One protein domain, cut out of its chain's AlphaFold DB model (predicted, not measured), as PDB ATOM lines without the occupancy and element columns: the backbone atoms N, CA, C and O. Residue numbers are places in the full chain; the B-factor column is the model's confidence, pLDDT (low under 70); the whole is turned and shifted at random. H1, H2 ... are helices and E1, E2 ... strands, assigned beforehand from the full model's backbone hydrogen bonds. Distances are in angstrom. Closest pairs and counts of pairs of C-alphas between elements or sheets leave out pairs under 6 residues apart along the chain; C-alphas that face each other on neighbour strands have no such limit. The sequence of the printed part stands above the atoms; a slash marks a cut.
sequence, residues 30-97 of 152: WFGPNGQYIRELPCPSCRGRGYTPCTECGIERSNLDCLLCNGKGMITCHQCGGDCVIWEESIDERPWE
ATOM      1  N   TRP A  30     229.048 228.961 190.515       80.62
ATOM      2  CA  TRP A  30     227.986 229.615 191.282       80.62
ATOM      3  C   TRP A  30     226.626 228.964 191.046       80.62
ATOM      4  O   TRP A  30     226.413 228.252 190.068       80.62
ATOM      5  N   PHE A  31     225.687 229.248 191.945       81.19
ATOM      6  CA  PHE A  31     224.288 228.879 191.772       81.19
ATOM      7  C   PHE A  31     223.544 230.016 191.073       81.19
ATOM      8  O   PHE A  31     223.584 231.164 191.517       81.19
ATOM      9  N   GLY A  32     222.901 229.704 189.951       80.06
ATOM     10  CA  GLY A  32     222.022 230.624 189.245       80.06
ATOM     11  C   GLY A  32     220.746 230.926 190.044       80.06
ATOM     12  O   GLY A  32     220.392 230.186 190.965       80.06
ATOM     13  N   PRO A  33     219.999 231.980 189.673       79.81
ATOM     14  CA  PRO A  33     218.772 232.395 190.365       79.81
ATOM     15  C   PRO A  33     217.670 231.322 190.371       79.81
ATOM     16  O   PRO A  33     216.812 231.331 191.248       79.81
ATOM     17  N   ASN A  34     217.724 230.369 189.437       80.69
ATOM     18  CA  ASN A  34     216.782 229.252 189.326       80.69
ATOM     19  C   ASN A  34     217.261 227.978 190.056       80.69
ATOM     20  O   ASN A  34     216.698 226.908 189.848       80.69
ATOM     21  N   GLY A  35     218.328 228.058 190.862       78.06
ATOM     22  CA  GLY A  35     218.894 226.910 191.584       78.06
ATOM     23  C   GLY A  35     219.782 225.983 190.741       78.06
ATOM     24  O   GLY A  35     220.199 224.936 191.227       78.06
ATOM     25  N   GLN A  36     220.095 226.355 189.497       82.31
ATOM     26  CA  GLN A  36     221.023 225.614 188.636       82.31
ATOM     27  C   GLN A  36     222.468 225.834 189.096       82.31
ATOM     28  O   GLN A  36     222.859 226.969 189.373       82.31
ATOM     29  N   TYR A  37     223.275 224.774 189.152       82.56
ATOM     30  CA  TYR A  37     224.706 224.893 189.418       82.56
ATOM     31  C   TYR A  37     225.458 225.126 188.101       82.56
ATOM     32  O   TYR A  37     225.389 224.327 187.166       82.56
ATOM     33  N   ILE A  38     226.143 226.264 188.006       83.88
ATOM     34  CA  ILE A  38     226.843 226.717 186.804       83.88
ATOM     35  C   ILE A  38     228.342 226.667 187.086       83.88
ATOM     36  O   ILE A  38     228.812 227.236 188.078       83.88
ATOM     37  N   ARG A  39     229.095 226.001 186.205       85.38
ATOM     38  CA  ARG A  39     230.558 225.917 186.287       85.38
ATOM     39  C   ARG A  39     231.224 226.550 185.065       85.38
ATOM     40  O   ARG A  39     230.780 226.351 183.934       85.38
ATOM     41  N   GLU A  40     232.312 227.279 185.304       87.12
ATOM     42  CA  GLU A  40     233.262 227.663 184.254       87.12
ATOM     43  C   GLU A  40     233.996 226.425 183.745       87.12
ATOM     44  O   GLU A  40     234.552 225.654 184.529       87.12
ATOM     45  N   LEU A  41     234.065 226.256 182.429       87.62
ATOM     46  CA  LEU A  41     234.937 225.271 181.803       87.62
ATOM     47  C   LEU A  41     235.820 225.931 180.757       87.62
ATOM     48  O   LEU A  41     235.369 226.845 180.067       87.62
ATOM     49  N   PRO A  42     237.066 225.463 180.575       91.19
ATOM     50  CA  PRO A  42     237.869 225.909 179.452       91.19
ATOM     51  C   PRO A  42     237.142 225.574 178.146       91.19
ATOM     52  O   PRO A  42     236.668 224.455 177.950       91.19
ATOM     53  N   CYS A  43     237.076 226.544 177.237       91.94
ATOM     54  CA  CYS A  43     236.435 226.352 175.943       91.94
ATOM     55  C   CYS A  43     237.094 225.178 175.191       91.94
ATOM     56  O   CYS A  43     238.317 225.201 175.007       91.94
ATOM     57  N   PRO A  44     236.337 224.164 174.734       92.56
ATOM     58  CA  PRO A  44     236.907 222.937 174.183       92.56
ATOM     59  C   PRO A  44     237.585 223.162 172.828       92.56
ATOM     60  O   PRO A  44     238.617 222.543 172.557       92.56
ATOM     61  N   SER A  45     237.089 224.093 172.002       91.88
ATOM     62  CA  SER A  45     237.707 224.403 170.706       91.88
ATOM     63  C   SER A  45     239.068 225.096 170.826       91.88
ATOM     64  O   SER A  45     239.979 224.781 170.063       91.88
ATOM     65  N   CYS A  46     239.247 226.024 171.774       93.62
ATOM     66  CA  CYS A  46     240.526 226.732 171.953       93.62
ATOM     67  C   CYS A  46     241.349 226.243 173.149       93.62
ATOM     68  O   CYS A  46     242.447 226.751 173.380       93.62
ATOM     69  N   ARG A  47     240.838 225.267 173.908       92.06
ATOM     70  CA  ARG A  47     241.438 224.738 175.142       92.06
ATOM     71  C   ARG A  47     241.818 225.839 176.135       92.06
ATOM     72  O   ARG A  47     242.920 225.836 176.670       92.06
ATOM     73  N   GLY A  48     240.938 226.821 176.321       90.75
ATOM     74  CA  GLY A  48     241.193 227.924 177.252       90.75
ATOM     75  C   GLY A  48     242.083 229.058 176.731       90.75
ATOM     76  O   GLY A  48     242.406 229.952 177.502       90.75
ATOM     77  N   ARG A  49     242.491 229.057 175.453       93.00
ATOM     78  CA  ARG A  49     243.351 230.125 174.898       93.00
ATOM     79  C   ARG A  49     242.598 231.352 174.381       93.00
ATOM     80  O   ARG A  49     243.192 232.417 174.275       93.00
ATOM     81  N   GLY A  50     241.336 231.195 173.981       93.75
ATOM     82  CA  GLY A  50     240.530 232.264 173.370       93.75
ATOM     83  C   GLY A  50     240.789 232.489 171.874       93.75
ATOM     84  O   GLY A  50     240.052 233.227 171.224       93.75
ATOM     85  N   TYR A  51     241.773 231.808 171.287       93.31
ATOM     86  CA  TYR A  51     242.090 231.876 169.860       93.31
ATOM     87  C   TYR A  51     242.380 230.494 169.273       93.31
ATOM     88  O   TYR A  51     242.759 229.548 169.974       93.31
ATOM     89  N   THR A  52     242.200 230.388 167.962       93.31
ATOM     90  CA  THR A  52     242.519 229.213 167.150       93.31
ATOM     91  C   THR A  52     243.425 229.619 165.987       93.31
ATOM     92  O   THR A  52     243.373 230.771 165.553       93.31
ATOM     93  N   PRO A  53     244.282 228.718 165.483       91.62
ATOM     94  CA  PRO A  53     245.087 229.006 164.300       91.62
ATOM     95  C   PRO A  53     244.193 229.356 163.108       91.62
ATOM     96  O   PRO A  53     243.091 228.820 162.978       91.62
ATOM     97  N   CYS A  54     244.669 230.249 162.244       90.69
ATOM     98  CA  CYS A  54     243.994 230.543 160.988       90.69
ATOM     99  C   CYS A  54     243.930 229.271 160.135       90.69
ATOM    100  O   CYS A  54     244.947 228.604 159.941       90.69
ATOM    101  N   THR A  55     242.751 228.948 159.610       89.00
ATOM    102  CA  THR A  55     242.551 227.756 158.776       89.00
ATOM    103  C   THR A  55     243.233 227.871 157.414       89.00
ATOM    104  O   THR A  55     243.642 226.854 156.870       89.00
ATOM    105  N   GLU A  56     243.404 229.090 156.895       88.19
ATOM    106  CA  GLU A  56     243.978 229.326 155.561       88.19
ATOM    107  C   GLU A  56     245.507 229.393 155.563       88.19
ATOM    108  O   GLU A  56     246.162 228.799 154.712       88.19
ATOM    109  N   CYS A  57     246.098 230.136 156.503       88.19
ATOM    110  CA  CYS A  57     247.544 230.391 156.508       88.19
ATOM    111  C   CYS A  57     248.295 229.704 157.655       88.19
ATOM    112  O   CYS A  57     249.525 229.745 157.688       88.19
ATOM    113  N   GLY A  58     247.583 229.072 158.594       83.88
ATOM    114  CA  GLY A  58     248.180 228.501 159.796       83.88
ATOM    115  C   GLY A  58     248.829 229.551 160.703       83.88
ATOM    116  O   GLY A  58     248.633 230.756 160.539       83.88
ATOM    117  N   ILE A  59     249.607 229.070 161.676       79.50
ATOM    118  CA  ILE A  59     250.314 229.903 162.668       79.50
ATOM    119  C   ILE A  59     251.629 230.447 162.091       79.50
ATOM    120  O   ILE A  59     252.053 231.543 162.435       79.50
ATOM    121  N   GLU A  60     252.271 229.685 161.201       68.75
ATOM    122  CA  GLU A  60     253.657 229.920 160.768       68.75
ATOM    123  C   GLU A  60     253.809 230.876 159.583       68.75
ATOM    124  O   GLU A  60     254.932 231.176 159.181       68.75
ATOM    125  N   ARG A  61     252.717 231.368 158.991       60.31
ATOM    126  CA  ARG A  61     252.812 232.287 157.855       60.31
ATOM    127  C   ARG A  61     251.925 233.497 158.063       60.31
ATOM    128  O   ARG A  61     250.714 233.452 157.855       60.31
ATOM    129  N   SER A  62     252.579 234.606 158.402       59.78
ATOM    130  CA  SER A  62     252.095 235.975 158.236       59.78
ATOM    131  C   SER A  62     251.927 236.273 156.744       59.78
ATOM    132  O   SER A  62     252.653 237.075 156.158       59.78
ATOM    133  N   ASN A  63     251.010 235.567 156.089       67.12
ATOM    134  CA  ASN A  63     250.501 235.995 154.803       67.12
ATOM    135  C   ASN A  63     249.744 237.290 155.113       67.12
ATOM    136  O   ASN A  63     248.623 237.235 155.623       67.12
ATOM    137  N   LEU A  64     250.428 238.432 154.971       71.31
ATOM    138  CA  LEU A  64     249.948 239.751 155.409       71.31
ATOM    139  C   LEU A  64     248.569 240.062 154.815       71.31
ATOM    140  O   LEU A  64     247.745 240.701 155.462       71.31
ATOM    141  N   ASP A  65     248.302 239.491 153.643       82.62
ATOM    142  CA  ASP A  65     247.076 239.657 152.872       82.62
ATOM    143  C   ASP A  65     246.002 238.597 153.189       82.62
ATOM    144  O   ASP A  65     244.994 238.492 152.491       82.62
ATOM    145  N   CYS A  66     246.183 237.777 154.232       86.06
ATOM    146  CA  CYS A  66     245.159 236.818 154.638       86.06
ATOM    147  C   CYS A  66     243.943 237.563 155.195       86.06
ATOM    148  O   CYS A  66     243.956 238.014 156.337       86.06
ATOM    149  N   LEU A  67     242.864 237.625 154.416       88.25
ATOM    150  CA  LEU A  67     241.619 238.319 154.770       88.25
ATOM    151  C   LEU A  67     240.924 237.756 156.025       88.25
ATOM    152  O   LEU A  67     240.111 238.434 156.643       88.25
ATOM    153  N   LEU A  68     241.228 236.508 156.396       87.94
ATOM    154  CA  LEU A  68     240.618 235.824 157.539       87.94
ATOM    155  C   LEU A  68     241.283 236.171 158.874       87.94
ATOM    156  O   LEU A  68     240.590 236.347 159.873       87.94
ATOM    157  N   CYS A  69     242.613 236.281 158.910       89.44
ATOM    158  CA  CYS A  69     243.354 236.606 160.134       89.44
ATOM    159  C   CYS A  69     244.038 237.980 160.093       89.44
ATOM    160  O   CYS A  69     244.672 238.368 161.074       89.44
ATOM    161  N   ASN A  70     243.931 238.708 158.979       86.94
ATOM    162  CA  ASN A  70     244.610 239.977 158.704       86.94
ATOM    163  C   ASN A  70     246.114 239.902 159.013       86.94
ATOM    164  O   ASN A  70     246.652 240.719 159.759       86.94
ATOM    165  N   GLY A  71     246.762 238.837 158.531       85.31
ATOM    166  CA  GLY A  71     248.193 238.592 158.722       85.31
ATOM    167  C   GLY A  71     248.617 238.083 160.105       85.31
ATOM    168  O   GLY A  71     249.804 237.842 160.308       85.31
ATOM    169  N   LYS A  72     247.691 237.873 161.053       86.62
ATOM    170  CA  LYS A  72     248.022 237.463 162.436       86.62
ATOM    171  C   LYS A  72     248.300 235.968 162.620       86.62
ATOM    172  O   LYS A  72     248.763 235.574 163.684       86.62
ATOM    173  N   GLY A  73     247.929 235.121 161.658       88.19
ATOM    174  CA  GLY A  73     248.042 233.655 161.762       88.19
ATOM    175  C   GLY A  73     247.103 232.996 162.789       88.19
ATOM    176  O   GLY A  73     247.015 231.772 162.881       88.19
ATOM    177  N   MET A  74     246.347 233.792 163.545       90.44
ATOM    178  CA  MET A  74     245.405 233.349 164.567       90.44
ATOM    179  C   MET A  74     244.100 234.127 164.433       90.44
ATOM    180  O   MET A  74     244.104 235.314 164.102       90.44
ATOM    181  N   ILE A  75     242.991 233.459 164.720       92.44
ATOM    182  CA  ILE A  75     241.648 234.032 164.740       92.44
ATOM    183  C   ILE A  75     241.041 233.857 166.131       92.44
ATOM    184  O   ILE A  75     241.383 232.925 166.865       92.44
ATOM    185  N   THR A  76     240.154 234.768 166.519       94.25
ATOM    186  CA  THR A  76     239.389 234.641 167.763       94.25
ATOM    187  C   THR A  76     238.566 233.359 167.725       94.25
ATOM    188  O   THR A  76     237.988 233.001 166.700       94.25
ATOM    189  N   CYS A  77     238.532 232.630 168.839       94.56
ATOM    190  CA  CYS A  77     237.790 231.382 168.895       94.56
ATOM    191  C   CYS A  77     236.297 231.671 168.723       94.56
ATOM    192  O   CYS A  77     235.692 232.311 169.578       94.56
ATOM    193  N   HIS A  78     235.695 231.161 167.650       93.69
ATOM    194  CA  HIS A  78     234.274 231.379 167.374       93.69
ATOM    195  C   HIS A  78     233.354 230.820 168.464       93.69
ATOM    196  O   HIS A  78     232.291 231.378 168.701       93.69
ATOM    197  N   GLN A  79     233.764 229.745 169.146       91.75
ATOM    198  CA  GLN A  79     232.924 229.092 170.150       91.75
ATOM    199  C   GLN A  79     232.803 229.898 171.450       91.75
ATOM    200  O   GLN A  79     231.719 229.959 172.015       91.75
ATOM    201  N   CYS A  80     233.890 230.512 171.931       92.44
ATOM    202  CA  CYS A  80     233.863 231.323 173.157       92.44
ATOM    203  C   CYS A  80     233.985 232.828 172.906       92.44
ATOM    204  O   CYS A  80     234.153 233.581 173.852       92.44
ATOM    205  N   GLY A  81     234.014 233.280 171.650       91.88
ATOM    206  CA  GLY A  81     234.171 234.697 171.307       91.88
ATOM    207  C   GLY A  81     235.489 235.342 171.764       91.88
ATOM    208  O   GLY A  81     235.650 236.551 171.621       91.88
ATOM    209  N   GLY A  82     236.439 234.562 172.291       92.25
ATOM    210  CA  GLY A  82     237.659 235.071 172.927       92.25
ATOM    211  C   GLY A  82     237.653 235.043 174.457       92.25
ATOM    212  O   GLY A  82     238.687 235.333 175.047       92.25
ATOM    213  N   ASP A  83     236.562 234.621 175.100       90.25
ATOM    214  CA  ASP A  83     236.426 234.617 176.567       90.25
ATOM    215  C   ASP A  83     237.184 233.475 177.258       90.25
ATOM    216  O   ASP A  83     237.190 233.378 178.481       90.25
ATOM    217  N   CYS A  84     237.825 232.588 176.488       89.88
ATOM    218  CA  CYS A  84     238.566 231.407 176.957       89.88
ATOM    219  C   CYS A  84     237.724 230.345 177.688       89.88
ATOM    220  O   CYS A  84     238.148 229.193 177.766       89.88
ATOM    221  N   VAL A  85     236.523 230.674 178.152       90.00
ATOM    222  CA  VAL A  85     235.648 229.783 178.913       90.00
ATOM    223  C   VAL A  85     234.308 229.563 178.219       90.00
ATOM    224  O   VAL A  85     233.901 230.333 177.350       90.00
ATOM    225  N   ILE A  86     233.642 228.478 178.593       89.31
ATOM    226  CA  ILE A  86     232.236 228.209 178.311       89.31
ATOM    227  C   ILE A  86     231.513 227.931 179.629       89.31
ATOM    228  O   ILE A  86     232.119 227.473 180.602       89.31
ATOM    229  N   TRP A  87     230.216 228.211 179.640       86.81
ATOM    230  CA  TRP A  87     229.339 228.019 180.787       86.81
ATOM    231  C   TRP A  87     228.508 226.769 180.570       86.81
ATOM    232  O   TRP A  87     227.766 226.693 179.594       86.81
ATOM    233  N   GLU A  88     228.643 225.794 181.463       83.69
ATOM    234  CA  GLU A  88     227.852 224.567 181.411       83.69
ATOM    235  C   GLU A  88     227.019 224.430 182.687       83.69
ATOM    236  O   GLU A  88     227.529 224.576 183.806       83.69
ATOM    237  N   GLU A  89     225.727 224.155 182.508       79.00
ATOM    238  CA  GLU A  89     224.847 223.742 183.597       79.00
ATOM    239  C   GLU A  89     225.215 222.316 184.010       79.00
ATOM    240  O   GLU A  89     225.264 221.403 183.189       79.00
ATOM    241  N   SER A  90     225.490 222.118 185.293       69.25
ATOM    242  CA  SER A  90     225.864 220.817 185.842       69.25
ATOM    243  C   SER A  90     225.154 220.578 187.167       69.25
ATOM    244  O   SER A  90     224.600 221.495 187.768       69.25
ATOM    245  N   ILE A  91     225.133 219.329 187.620       69.06
ATOM    246  CA  ILE A  91     224.677 218.984 188.966       69.06
ATOM    247  C   ILE A  91     225.893 219.107 189.887       69.06
ATOM    248  O   ILE A  91     226.957 218.586 189.558       69.06
ATOM    249  N   ASP A  92     225.761 219.793 191.024       70.75
ATOM    250  CA  ASP A  92     226.802 219.755 192.056       70.75
ATOM    251  C   ASP A  92     226.864 218.327 192.618       70.75
ATOM    252  O   ASP A  92     225.916 217.859 193.248       70.75
ATOM    253  N   GLU A  93     227.950 217.603 192.340       70.69
ATOM    254  CA  GLU A  93     228.111 216.202 192.750       70.69
ATOM    255  C   GLU A  93     228.576 216.062 194.210       70.69
ATOM    256  O   GLU A  93     228.392 215.004 194.819       70.69
ATOM    257  N   ARG A  94     229.095 217.137 194.825       68.19
ATOM    258  CA  ARG A  94     229.632 217.122 196.202       68.19
ATOM    259  C   ARG A  94     228.621 216.659 197.261       68.19
ATOM    260  O   ARG A  94     229.005 215.905 198.161       68.19
ATOM    261  N   PRO A  95     227.329 217.049 197.206       67.00
ATOM    262  CA  PRO A  95     226.316 216.519 198.115       67.00
ATOM    263  C   PRO A  95     226.128 215.001 197.981       67.00
ATOM    264  O   PRO A  95     225.903 214.316 198.979       67.00
ATOM    265  N   TRP A  96     226.256 214.459 196.767       66.06
ATOM    266  CA  TRP A  96     226.052 213.036 196.496       66.06
ATOM    267  C   TRP A  96     227.271 212.182 196.882       66.06
ATOM    268  O   TRP A  96     227.118 211.074 197.398       66.06
ATOM    269  N   GLU A  97     228.483 212.720 196.723       64.94
ATOM    270  CA  GLU A  97     229.729 212.115 197.223       64.94
ATOM    271  C   GLU A  97     229.728 211.972 198.753       64.94
ATOM    272  O   GLU A  97     230.122 210.937 199.305       64.94
TER     273      GLU A  97
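What this domain is: This is residues 30 to 97 of the 152 residues of the protein "Putative ovule protein" of Solanum chacoense (UniProt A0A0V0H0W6). With little regular structure, this is a long thin rod of two small antiparallel strand pairs end to end, E1 with E4 and E2 with E3, with loop residues 54 to 73 at one end and short H1 at the other. The 68 printed residues hold E1, E2, E3, E4 and H1 in that order, mostly strand, with 22 residues in named elements. The whole is extended, with a radius of gyration of the C-alphas of 17.2 A and spans of 54 by 23 by 12 A.

How they stand to each other: Residues 30 to 31 pair antiparallel with residues 37 to 38 of E1, residues 37 to 42. E1 is antiparallel to its neighbour E4, residues 85 to 90, at 147 degrees; N 41 and O 86 are within hydrogen-bond range at 2.9 A. E2, residues 51 to 53, and E3, residues 74 to 76, form an antiparallel hairpin; N 75 and O 52 are within hydrogen-bond range at 2.8 A. E1 and E2 are apart. H1, residues 94 to 97, is too short for an O i to N i+4 pair.

Where its parts are: E1, 16.5 A long, begins at C-alpha 37 (224.706, 224.893, 189.418). E4 is 15.0 A long. H1 ends at C-alpha 97 (229.729, 212.115, 197.223).

The domain as a whole: The C-alphas farthest apart, of Asp 65 and Trp 96, are 55.3 A apart. The printed part has no cut, and the link E2 to E3 is long. Residues 60 to 63, 90 to 91 and 94 to 97 have pLDDT under 70.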